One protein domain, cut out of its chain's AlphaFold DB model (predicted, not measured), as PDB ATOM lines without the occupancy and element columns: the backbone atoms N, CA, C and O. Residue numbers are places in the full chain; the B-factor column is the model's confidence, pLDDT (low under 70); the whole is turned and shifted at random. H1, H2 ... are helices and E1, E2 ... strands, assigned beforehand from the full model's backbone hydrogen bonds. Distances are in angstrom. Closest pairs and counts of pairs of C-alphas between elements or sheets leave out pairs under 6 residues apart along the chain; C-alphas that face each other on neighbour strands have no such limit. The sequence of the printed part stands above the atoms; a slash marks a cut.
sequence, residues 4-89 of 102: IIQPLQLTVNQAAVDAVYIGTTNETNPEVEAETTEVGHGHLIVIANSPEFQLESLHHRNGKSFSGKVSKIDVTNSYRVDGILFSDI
ATOM      1  N   ILE A   4       3.403 -46.067  32.420       91.88
ATOM      2  CA  ILE A   4       4.143 -45.440  31.328       91.88
ATOM      3  C   ILE A   4       5.306 -46.310  30.868       91.88
ATOM      4  O   ILE A   4       5.886 -47.084  31.631       91.88
ATOM      5  N   ILE A   5       5.638 -46.126  29.596       93.31
ATOM      6  CA  ILE A   5       6.883 -46.558  28.978       93.31
ATOM      7  C   ILE A   5       7.498 -45.284  28.406       93.31
ATOM      8  O   ILE A   5       6.817 -44.581  27.657       93.31
ATOM      9  N   GLN A   6       8.712 -44.931  28.820       92.38
ATOM     10  CA  GLN A   6       9.369 -43.687  28.409       92.38
ATOM     11  C   GLN A   6      10.808 -43.956  27.969       92.38
ATOM     12  O   GLN A   6      11.556 -44.568  28.736       92.38
ATOM     13  N   PRO A   7      11.205 -43.520  26.762       93.19
ATOM     14  CA  PRO A   7      12.597 -43.560  26.351       93.19
ATOM     15  C   PRO A   7      13.410 -42.530  27.142       93.19
ATOM     16  O   PRO A   7      12.950 -41.427  27.441       93.19
ATOM     17  N   LEU A   8      14.634 -42.911  27.464       92.31
ATOM     18  CA  LEU A   8      15.596 -42.150  28.239       92.31
ATOM     19  C   LEU A   8      16.929 -42.156  27.506       92.31
ATOM     20  O   LEU A   8      17.299 -43.161  26.894       92.31
ATOM     21  N   GLN A   9      17.682 -41.074  27.650       90.94
ATOM     22  CA  GLN A   9      19.090 -41.054  27.281       90.94
ATOM     23  C   GLN A   9      19.935 -41.033  28.551       90.94
ATOM     24  O   GLN A   9      19.865 -40.085  29.327       90.94
ATOM     25  N   LEU A  10      20.735 -42.078  28.755       91.88
ATOM     26  CA  LEU A  10      21.616 -42.237  29.912       91.88
ATOM     27  C   LEU A  10      23.072 -42.313  29.453       91.88
ATOM     28  O   LEU A  10      23.372 -42.221  28.262       91.88
ATOM     29  N   THR A  11      23.992 -42.486  30.397       91.00
ATOM     30  CA  THR A  11      25.403 -42.724  30.087       91.00
ATOM     31  C   THR A  11      25.902 -44.006  30.741       91.00
ATOM     32  O   THR A  11      25.586 -44.292  31.892       91.00
ATOM     33  N   VAL A  12      26.684 -44.789  29.998       90.38
ATOM     34  CA  VAL A  12      27.410 -45.965  30.488       90.38
ATOM     35  C   VAL A  12      28.879 -45.780  30.148       90.38
ATOM     36  O   VAL A  12      29.221 -45.639  28.975       90.38
ATOM     37  N   ASN A  13      29.756 -45.756  31.156       86.38
ATOM     38  CA  ASN A  13      31.191 -45.477  30.965       86.38
ATOM     39  C   ASN A  13      31.443 -44.202  30.130       86.38
ATOM     40  O   ASN A  13      32.260 -44.206  29.214       86.38
ATOM     41  N   GLN A  14      30.709 -43.121  30.421       83.31
ATOM     42  CA  GLN A  14      30.767 -41.830  29.709       83.31
ATOM     43  C   GLN A  14      30.266 -41.848  28.248       83.31
ATOM     44  O   GLN A  14      30.232 -40.796  27.612       83.31
ATOM     45  N   ALA A  15      29.825 -42.991  27.717       87.50
ATOM     46  CA  ALA A  15      29.176 -43.077  26.411       87.50
ATOM     47  C   ALA A  15      27.653 -42.988  26.563       87.50
ATOM     48  O   ALA A  15      27.083 -43.606  27.460       87.50
ATOM     49  N   ALA A  16      26.986 -42.240  25.680       89.38
ATOM     50  CA  ALA A  16      25.527 -42.183  25.660       89.38
ATOM     51  C   ALA A  16      24.935 -43.555  25.299       89.38
ATOM     52  O   ALA A  16      25.434 -44.235  24.399       89.38
ATOM     53  N   VAL A  17      23.871 -43.947  25.998       89.81
ATOM     54  CA  VAL A  17      23.110 -45.170  25.725       89.81
ATOM     55  C   VAL A  17      21.615 -44.895  25.776       89.81
ATOM     56  O   VAL A  17      21.147 -44.069  26.568       89.81
ATOM     57  N   ASP A  18      20.868 -45.628  24.958       89.56
ATOM     58  CA  ASP A  18      19.416 -45.631  25.019       89.56
ATOM     59  C   ASP A  18      18.941 -46.552  26.145       89.56
ATOM     60  O   ASP A  18      19.404 -47.688  26.313       89.56
ATOM     61  N   ALA A  19      17.987 -46.052  26.919       92.69
ATOM     62  CA  ALA A  19      17.313 -46.813  27.952       92.69
ATOM     63  C   ALA A  19      15.806 -46.569  27.894       92.69
ATOM     64  O   ALA A  19      15.325 -45.591  27.328       92.69
ATOM     65  N   VAL A  20      15.038 -47.470  28.494       95.00
ATOM     66  CA  VAL A  20      13.585 -47.339  28.591       95.00
ATOM     67  C   VAL A  20      13.165 -47.521  30.035       95.00
ATOM     68  O   VAL A  20      13.476 -48.538  30.651       95.00
ATOM     69  N   TYR A  21      12.425 -46.555  30.570       94.94
ATOM     70  CA  TYR A  21      11.727 -46.700  31.839       94.94
ATOM     71  C   TYR A  21      10.374 -47.361  31.624       94.94
ATOM     72  O   TYR A  21       9.592 -46.925  30.779       94.94
ATOM     73  N   ILE A  22      10.083 -48.378  32.429       95.19
ATOM     74  CA  ILE A  22       8.791 -49.055  32.476       95.19
ATOM     75  C   ILE A  22       8.309 -49.020  33.923       95.19
ATOM     76  O   ILE A  22       8.905 -49.630  34.815       95.19
ATOM     77  N   GLY A  23       7.216 -48.305  34.168       94.25
ATOM     78  CA  GLY A  23       6.739 -48.096  35.528       94.25
ATOM     79  C   GLY A  23       5.506 -47.219  35.610       94.25
ATOM     80  O   GLY A  23       4.638 -47.242  34.735       94.25
ATOM     81  N   THR A  24       5.425 -46.461  36.694       92.31
ATOM     82  CA  THR A  24       4.297 -45.583  37.016       92.31
ATOM     83  C   THR A  24       4.783 -44.155  37.214       92.31
ATOM     84  O   THR A  24       5.879 -43.947  37.721       92.31
ATOM     85  N   THR A  25       3.994 -43.164  36.798       90.31
ATOM     86  CA  THR A  25       4.274 -41.758  37.128       90.31
ATOM     87  C   THR A  25       3.934 -41.467  38.585       90.31
ATOM     88  O   THR A  25       3.127 -42.177  39.186       90.31
ATOM     89  N   ASN A  26       4.467 -40.365  39.114       86.06
ATOM     90  CA  ASN A  26       3.934 -39.777  40.342       86.06
ATOM     91  C   ASN A  26       2.463 -39.385  40.128       86.06
ATOM     92  O   ASN A  26       2.074 -38.998  39.019       86.06
ATOM     93  N   GLU A  27       1.661 -39.486  41.182       78.50
ATOM     94  CA  GLU A  27       0.315 -38.925  41.227       78.50
ATOM     95  C   GLU A  27       0.301 -37.815  42.273       78.50
ATOM     96  O   GLU A  27       0.646 -38.034  43.433       78.50
ATOM     97  N   THR A  28      -0.044 -36.605  41.841       65.25
ATOM     98  CA  THR A  28      -0.243 -35.480  42.750       65.25
ATOM     99  C   THR A  28      -1.741 -35.337  42.950       65.25
ATOM    100  O   THR A  28      -2.449 -35.041  41.988       65.25
ATOM    101  N   ASN A  29      -2.227 -35.567  44.170       59.12
ATOM    102  CA  ASN A  29      -3.623 -35.325  44.510       59.12
ATOM    103  C   ASN A  29      -3.779 -33.866  44.986       59.12
ATOM    104  O   ASN A  29      -3.288 -33.538  46.065       59.12
ATOM    105  N   PRO A  30      -4.404 -32.973  44.196       55.75
ATOM    106  CA  PRO A  30      -4.503 -31.555  44.540       55.75
ATOM    107  C   PRO A  30      -5.498 -31.261  45.676       55.75
ATOM    108  O   PRO A  30      -5.511 -30.138  46.167       55.75
ATOM    109  N   GLU A  31      -6.324 -32.228  46.092       56.75
ATOM    110  CA  GLU A  31      -7.371 -32.035  47.113       56.75
ATOM    111  C   GLU A  31      -6.931 -32.390  48.544       56.75
ATOM    112  O   GLU A  31      -7.706 -32.222  49.485       56.75
ATOM    113  N   VAL A  32      -5.694 -32.858  48.738       55.84
ATOM    114  CA  VAL A  32      -5.155 -33.173  50.067       55.84
ATOM    115  C   VAL A  32      -4.067 -32.157  50.405       55.84
ATOM    116  O   VAL A  32      -2.916 -32.289  49.990       55.84
ATOM    117  N   GLU A  33      -4.432 -31.115  51.157       50.59
ATOM    118  CA  GLU A  33      -3.453 -30.302  51.878       50.59
ATOM    119  C   GLU A  33      -2.693 -31.240  52.836       50.59
ATOM    120  O   GLU A  33      -3.265 -31.731  53.804       50.59
ATOM    121  N   ALA A  34      -1.413 -31.485  52.528       53.66
ATOM    122  CA  ALA A  34      -0.438 -32.341  53.223       53.66
ATOM    123  C   ALA A  34      -0.285 -33.808  52.728       53.66
ATOM    124  O   ALA A  34      -1.083 -34.704  52.984       53.66
ATOM    125  N   GLU A  35       0.879 -34.048  52.108       52.66
ATOM    126  CA  GLU A  35       1.772 -35.185  52.412       52.66
ATOM    127  C   GLU A  35       1.446 -36.609  51.925       52.66
ATOM    128  O   GLU A  35       1.992 -37.572  52.459       52.66
ATOM    129  N   THR A  36       0.692 -36.798  50.842       50.59
ATOM    130  CA  THR A  36       0.687 -38.107  50.148       50.59
ATOM    131  C   THR A  36       0.959 -37.970  48.653       50.59
ATOM    132  O   THR A  36       0.111 -38.236  47.809       50.59
ATOM    133  N   THR A  37       2.185 -37.565  48.304       62.72
ATOM    134  CA  THR A  37       2.688 -37.790  46.942       62.72
ATOM    135  C   THR A  37       2.922 -39.286  46.787       62.72
ATOM    136  O   THR A  37       3.903 -39.821  47.310       62.72
ATOM    137  N   GLU A  38       2.034 -39.981  46.082       73.94
ATOM    138  CA  GLU A  38       2.316 -41.354  45.695       73.94
ATOM    139  C   GLU A  38       3.515 -41.334  44.728       73.94
ATOM    140  O   GLU A  38       3.472 -40.727  43.650       73.94
ATOM    141  N   VAL A  39       4.617 -41.975  45.132       84.00
ATOM    142  CA  VAL A  39       5.870 -41.993  44.364       84.00
ATOM    143  C   VAL A  39       5.810 -43.092  43.312       84.00
ATOM    144  O   VAL A  39       5.573 -44.259  43.622       84.00
ATOM    145  N   GLY A  40       6.027 -42.725  42.052       87.31
ATOM    146  CA  GLY A  40       6.057 -43.662  40.938       87.31
ATOM    147  C   GLY A  40       7.278 -44.572  41.017       87.31
ATOM    148  O   GLY A  40       8.396 -44.103  41.227       87.31
ATOM    149  N   HIS A  41       7.072 -45.873  40.829       92.81
ATOM    150  CA  HIS A  41       8.136 -46.879  40.844       92.81
ATOM    151  C   HIS A  41       8.137 -47.690  39.549       92.81
ATOM    152  O   HIS A  41       7.090 -47.922  38.929       92.81
ATOM    153  N   GLY A  42       9.324 -48.137  39.151       94.31
ATOM    154  CA  GLY A  42       9.516 -48.929  37.948       94.31
ATOM    155  C   GLY A  42      10.900 -49.550  37.846       94.31
ATOM    156  O   GLY A  42      11.621 -49.721  38.834       94.31
ATOM    157  N   HIS A  43      11.248 -49.903  36.617       96.25
ATOM    158  CA  HIS A  43      12.556 -50.421  36.254       96.25
ATOM    159  C   HIS A  43      13.032 -49.806  34.940       96.25
ATOM    160  O   HIS A  43      12.232 -49.330  34.130       96.25
ATOM    161  N   LEU A  44      14.344 -49.833  34.737       95.81
ATOM    162  CA  LEU A  44      14.988 -49.470  33.483       95.81
ATOM    163  C   LEU A  44      15.333 -50.724  32.698       95.81
ATOM    164  O   LEU A  44      15.763 -51.718  33.278       95.81
ATOM    165  N   ILE A  45      15.202 -50.643  31.384       95.31
ATOM    166  CA  ILE A  45      15.844 -51.545  30.436       95.31
ATOM    167  C   ILE A  45      16.958 -50.750  29.768       95.31
ATOM    168  O   ILE A  45      16.687 -49.727  29.142       95.31
ATOM    169  N   VAL A  46      18.198 -51.195  29.932       93.38
ATOM    170  CA  VAL A  46      19.395 -50.537  29.404       93.38
ATOM    171  C   VAL A  46      20.048 -51.457  28.388       93.38
ATOM    172  O   VAL A  46      20.338 -52.615  28.701       93.38
ATOM    173  N   ILE A  47      20.300 -50.938  27.188       90.75
ATOM    174  CA  ILE A  47      21.073 -51.635  26.158       90.75
ATOM    175  C   ILE A  47      22.496 -51.083  26.219       90.75
ATOM    176  O   ILE A  47      22.759 -49.948  25.832       90.75
ATOM    177  N   ALA A  48      23.414 -51.870  26.769       87.56
ATOM    178  CA  ALA A  48      24.802 -51.471  26.920       87.56
ATOM    179  C   ALA A  48      25.617 -51.786  25.658       87.56
ATOM    180  O   ALA A  48      25.353 -52.738  24.924       87.56
ATOM    181  N   ASN A  49      26.703 -51.039  25.471       83.38
ATOM    182  CA  ASN A  49      27.664 -51.284  24.392       83.38
ATOM    183  C   ASN A  49      28.665 -52.414  24.717       83.38
ATOM    184  O   ASN A  49      29.501 -52.750  23.882       83.38
ATOM    185  N   SER A  50      28.602 -52.995  25.923       81.50
ATOM    186  CA  SER A  50      29.543 -54.009  26.423       81.50
ATOM    187  C   SER A  50      28.823 -55.129  27.193       81.50
ATOM    188  O   SER A  50      27.813 -54.867  27.858       81.50
ATOM    189  N   PRO A  51      29.338 -56.376  27.147       80.31
ATOM    190  CA  PRO A  51      28.861 -57.478  27.984       80.31
ATOM    191  C   PRO A  51      29.206 -57.316  29.473       80.31
ATOM    192  O   PRO A  51      28.638 -58.019  30.305       80.31
ATOM    193  N   GLU A  52      30.116 -56.407  29.820       78.50
ATOM    194  CA  GLU A  52      30.473 -56.089  31.203       78.50
ATOM    195  C   GLU A  52      29.720 -54.829  31.639       78.50
ATOM    196  O   GLU A  52      30.210 -53.706  31.519       78.50
ATOM    197  N   PHE A  53      28.484 -55.016  32.104       87.25
ATOM    198  CA  PHE A  53      27.664 -53.949  32.673       87.25
ATOM    199  C   PHE A  53      27.603 -54.087  34.193       87.25
ATOM    200  O   PHE A  53      27.268 -55.147  34.723       87.25
ATOM    201  N   GLN A  54      27.904 -52.993  34.882       89.44
ATOM    202  CA  GLN A  54      27.802 -52.851  36.329       89.44
ATOM    203  C   GLN A  54      26.946 -51.617  36.613       89.44
ATOM    204  O   GLN A  54      26.916 -50.691  35.804       89.44
ATOM    205  N   LEU A  55      26.220 -51.587  37.731       90.50
ATOM    206  CA  LEU A  55      25.331 -50.454  38.020       90.50
ATOM    207  C   LEU A  55      26.120 -49.147  38.151       90.50
ATOM    208  O   LEU A  55      25.662 -48.094  37.728       90.50
ATOM    209  N   GLU A  56      27.329 -49.248  38.689       91.81
ATOM    210  CA  GLU A  56      28.279 -48.169  38.910       91.81
ATOM    211  C   GLU A  56      28.746 -47.518  37.610       91.81
ATOM    212  O   GLU A  56      29.250 -46.403  37.651       91.81
ATOM    213  N   SER A  57      28.599 -48.183  36.457       91.88
ATOM    214  CA  SER A  57      28.901 -47.564  35.168       91.88
ATOM    215  C   SER A  57      27.720 -46.786  34.590       91.88
ATOM    216  O   SER A  57      27.951 -45.935  33.728       91.88
ATOM    217  N   LEU A  58      26.492 -47.017  35.076       93.12
ATOM    218  CA  LEU A  58      25.269 -46.347  34.635       93.12
ATOM    219  C   LEU A  58      25.049 -45.026  35.383       93.12
ATOM    220  O   LEU A  58      24.901 -44.993  36.606       93.12
ATOM    221  N   HIS A  59      24.927 -43.943  34.623       94.12
ATOM    222  CA  HIS A  59      24.708 -42.607  35.159       94.12
ATOM    223  C   HIS A  59      23.632 -41.847  34.388       94.12
ATOM    224  O   HIS A  59      23.445 -42.017  33.179       94.12
ATOM    225  N   HIS A  60      22.959 -40.959  35.112       93.50
ATOM    226  CA  HIS A  60      22.166 -39.872  34.551       93.50
ATOM    227  C   HIS A  60      23.042 -38.992  33.642       93.50
ATOM    228  O   HIS A  60      24.271 -38.976  33.773       93.50
ATOM    229  N   ARG A  61      22.443 -38.181  32.761       88.00
ATOM    230  CA  ARG A  61      23.222 -37.276  31.880       88.00
ATOM    231  C   ARG A  61      24.053 -36.242  32.642       88.00
ATOM    232  O   ARG A  61      25.063 -35.763  32.141       88.00
ATOM    233  N   ASN A  62      23.632 -35.907  33.858       85.88
ATOM    234  CA  ASN A  62      24.345 -34.998  34.757       85.88
ATOM    235  C   ASN A  62      25.456 -35.684  35.579       85.88
ATOM    236  O   ASN A  62      26.057 -35.038  36.433       85.88
ATOM    237  N   GLY A  63      25.713 -36.980  35.360       87.62
ATOM    238  CA  GLY A  63      26.738 -37.750  36.065       87.62
ATOM    239  C   GLY A  63      26.313 -38.320  37.422       87.62
ATOM    240  O   GLY A  63      27.124 -38.977  38.067       87.62
ATOM    241  N   LYS A  64      25.067 -38.116  37.876       91.56
ATOM    242  CA  LYS A  64      24.544 -38.783  39.082       91.56
ATOM    243  C   LYS A  64      24.461 -40.295  38.835       91.56
ATOM    244  O   LYS A  64      24.100 -40.727  37.740       91.56
ATOM    245  N   SER A  65      24.772 -41.101  39.847       91.56
ATOM    246  CA  SER A  65      24.649 -42.563  39.778       91.56
ATOM    247  C   SER A  65      23.236 -43.031  40.123       91.56
ATOM    248  O   SER A  65      22.532 -42.400  40.917       91.56
ATOM    249  N   PHE A  66      22.850 -44.172  39.562       91.56
ATOM    250  CA  PHE A  66      21.617 -44.859  39.931       91.56
ATOM    251  C   PHE A  66      21.806 -45.732  41.172       91.56
ATOM    252  O   PHE A  66      22.897 -46.222  41.459       91.56
ATOM    253  N   SER A  67      20.707 -45.975  41.882       90.00
ATOM    254  CA  SER A  67      20.617 -47.014  42.907       90.00
ATOM    255  C   SER A  67      19.588 -48.057  42.478       90.00
ATOM    256  O   SER A  67      18.644 -47.734  41.760       90.00
ATOM    257  N   GLY A  68      19.786 -49.318  42.863       89.75
ATOM    258  CA  GLY A  68      18.883 -50.389  42.461       89.75
ATOM    259  C   GLY A  68      19.546 -51.756  42.393       89.75
ATOM    260  O   GLY A  68      20.653 -51.964  42.890       89.75
ATOM    261  N   LYS A  69      18.842 -52.701  41.771       93.31
ATOM    262  CA  LYS A  69      19.344 -54.057  41.509       93.31
ATOM    263  C   LYS A  69      19.413 -54.302  40.014       93.31
ATOM    264  O   LYS A  69      18.425 -54.100  39.315       93.31
ATOM    265  N   VAL A  70      20.563 -54.771  39.545       94.12
ATOM    266  CA  VAL A  70      20.783 -55.112  38.137       94.12
ATOM    267  C   VAL A  70      20.551 -56.601  37.920       94.12
ATOM    268  O   VAL A  70      21.028 -57.435  38.687       94.12
ATOM    269  N   SER A  71      19.851 -56.938  36.843       94.25
ATOM    270  CA  SER A  71      19.738 -58.298  36.325       94.25
ATOM    271  C   SER A  71      19.986 -58.315  34.817       94.25
ATOM    272  O   SER A  71      19.653 -57.368  34.105       94.25
ATOM    273  N   LYS A  72      20.613 -59.383  34.320       91.88
ATOM    274  CA  LYS A  72      20.823 -59.577  32.882       91.88
ATOM    275  C   LYS A  72      19.546 -60.115  32.247       91.88
ATOM    276  O   LYS A  72      18.923 -61.025  32.789       91.88
ATOM    277  N   ILE A  73      19.179 -59.561  31.100       91.00
ATOM    278  CA  ILE A  73      18.066 -60.041  30.280       91.00
ATOM    279  C   ILE A  73      18.638 -61.000  29.232       91.00
ATOM    280  O   ILE A  73      19.789 -60.849  28.820       91.00
ATOM    281  N   ASP A  74      17.846 -61.974  28.784       89.25
ATOM    282  CA  ASP A  74      18.211 -62.912  27.711       89.25
ATOM    283  C   ASP A  74      18.164 -62.250  26.316       89.25
ATOM    284  O   ASP A  74      17.480 -62.684  25.394       89.25
ATOM    285  N   VAL A  75      18.837 -61.105  26.197       86.62
ATOM    286  CA  VAL A  75      19.030 -60.309  24.984       86.62
ATOM    287  C   VAL A  75      20.445 -59.733  25.040       86.62
ATOM    288  O   VAL A  75      20.946 -59.374  26.110       86.62
ATOM    289  N   THR A  76      21.114 -59.650  23.888       88.50
ATOM    290  CA  THR A  76      22.493 -59.158  23.777       88.50
ATOM    291  C   THR A  76      22.679 -57.829  24.508       88.50
ATOM    292  O   THR A  76      21.975 -56.858  24.236       88.50
ATOM    293  N   ASN A  77      23.631 -57.814  25.447       89.56
ATOM    294  CA  ASN A  77      24.033 -56.656  26.252       89.56
ATOM    295  C   ASN A  77      22.867 -55.861  26.864       89.56
ATOM    296  O   ASN A  77      22.963 -54.647  27.022       89.56
ATOM    297  N   SER A  78      21.768 -56.531  27.204       91.94
ATOM    298  CA  SER A  78      20.585 -55.883  27.763       91.94
ATOM    299  C   SER A  78      20.433 -56.203  29.244       91.94
ATOM    300  O   SER A  78      20.540 -57.357  29.670       91.94
ATOM    301  N   TYR A  79      20.155 -55.170  30.032       94.56
ATOM    302  CA  TYR A  79      20.113 -55.248  31.486       94.56
ATOM    303  C   TYR A  79      18.861 -54.570  32.017       94.56
ATOM    304  O   TYR A  79      18.427 -53.540  31.504       94.56
ATOM    305  N   ARG A  80      18.288 -55.151  33.065       95.12
ATOM    306  CA  ARG A  80      17.178 -54.580  33.814       95.12
ATOM    307  C   ARG A  80      17.694 -54.006  35.124       95.12
ATOM    308  O   ARG A  80      18.388 -54.706  35.857       95.12
ATOM    309  N   VAL A  81      17.324 -52.766  35.427       95.81
ATOM    310  CA  VAL A  81      17.624 -52.107  36.704       95.81
ATOM    311  C   VAL A  81      16.322 -51.864  37.453       95.81
ATOM    312  O   VAL A  81      15.514 -51.037  37.038       95.81
ATOM    313  N   ASP A  82      16.094 -52.606  38.532       95.38
ATOM    314  CA  ASP A  82      14.902 -52.495  39.374       95.38
ATOM    315  C   ASP A  82      15.085 -51.489  40.516       95.38
ATOM    316  O   ASP A  82      16.202 -51.264  40.988       95.38
ATOM    317  N   GLY A  83      13.964 -50.959  41.017       92.56
ATOM    318  CA  GLY A  83      13.937 -50.035  42.157       92.56
ATOM    319  C   GLY A  83      14.071 -48.566  41.764       92.56
ATOM    320  O   GLY A  83      14.497 -47.755  42.576       92.56
ATOM    321  N   ILE A  84      13.718 -48.228  40.524       94.12
ATOM    322  CA  ILE A  84      13.905 -46.890  39.971       94.12
ATOM    323  C   ILE A  84      12.670 -46.039  40.251       94.12
ATOM    324  O   ILE A  84      11.550 -46.396  39.864       94.12
ATOM    325  N   LEU A  85      12.888 -44.901  40.907       92.75
ATOM    326  CA  LEU A  85      11.849 -43.914  41.162       92.75
ATOM    327  C   LEU A  85      11.599 -43.085  39.906       92.75
ATOM    328  O   LEU A  85      12.532 -42.691  39.206       92.75
ATOM    329  N   PHE A  86      10.334 -42.767  39.641       91.31
ATOM    330  CA  PHE A  86       9.977 -41.902  38.522       91.31
ATOM    331  C   PHE A  86      10.653 -40.531  38.641       91.31
ATOM    332  O   PHE A  86      11.187 -40.030  37.657       91.31
ATOM    333  N   SER A  87      10.708 -39.966  39.850       89.94
ATOM    334  CA  SER A  87      11.370 -38.687  40.135       89.94
ATOM    335  C   SER A  87      12.863 -38.672  39.813       89.94
ATOM    336  O   SER A  87      13.387 -37.620  39.460       89.94
ATOM    337  N   ASP A  88      13.550 -39.814  39.914       90.38
ATOM    338  CA  ASP A  88      14.977 -39.877  39.592       90.38
ATOM    339  C   ASP A  88      15.217 -39.722  38.089       90.38
ATOM    340  O   ASP A  88      16.213 -39.126  37.701       90.38
ATOM    341  N   ILE A  89      14.300 -40.204  37.244       90.88
ATOM    342  CA  ILE A  89      14.492 -40.246  35.787       90.88
ATOM    343  C   ILE A  89      13.834 -39.093  35.030       90.88
ATOM    344  O   ILE A  89      14.027 -38.987  33.823       90.88
TER     345      ILE A  89
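This is residues 4 to 89 of the 102 residues of an uncharacterized protein of Lactobacillus nagelii DSM 13675 (UniProt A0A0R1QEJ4). One strongly twisted sheet of five antiparallel strands makes the body, with the short helix H1 over one face. The link after E2 reaches far out, where residues 30 to 35 stick out; another long link swings past edge strand E1, where residues 58 to 59 pair antiparallel with residues 11 to 12. The 86 printed residues include E1 E2 E3 E4 E5 H1 along the chain, the sheet order is E1 E2 E3 E5 E4, and the class is mostly strand, with under half of the residues in named elements. The whole is only just compact, close to loose, with a radius of gyration of the C-alphas of 14.3 A and spans of 48 by 27 by 19 A.

Start at E2, residues 15 to 24, a hairpin with E1, residues 4 to 12: N 8 and O 19 are 2.8 A apart. E3, residues 41 to 47, completes a meander, each strand the antiparallel neighbour of the one before; look for N 45 and O 20 at 2.8 A. Next comes E5, residues 78 to 85, with N 44 and O 81 at 2.8 A. Edge strand E4, residues 69 to 72, forms a hairpin with E5; N 71 and O 80 are 2.8 A apart. H1, residues 86 to 89, is on the sheet at a height of 8.0 A, only just over E2 with 3 C-alphas; it is too short for an O i to N i+4 pair.

Find C-alpha 4 at (4.143, -45.440, 31.328); E1 runs 23.3 A and bends by 55 degrees at residue 9. E2 spans 27.2 A, E3 20.1 A and E4 10.3 A. E5 spans 20.0 A and bends by 60 degrees at residue 82. H1 spans 5.5 A, ending at C-alpha 89, (14.492, -40.246, 35.787).

The C-alphas of Glu 33 and Pro 51, the two farthest apart, are 48.5 A apart. The printed part has no cut; the links E2 to E3 and E3 to E4 are long. Look for pLDDT under 70 at residues 28 to 37.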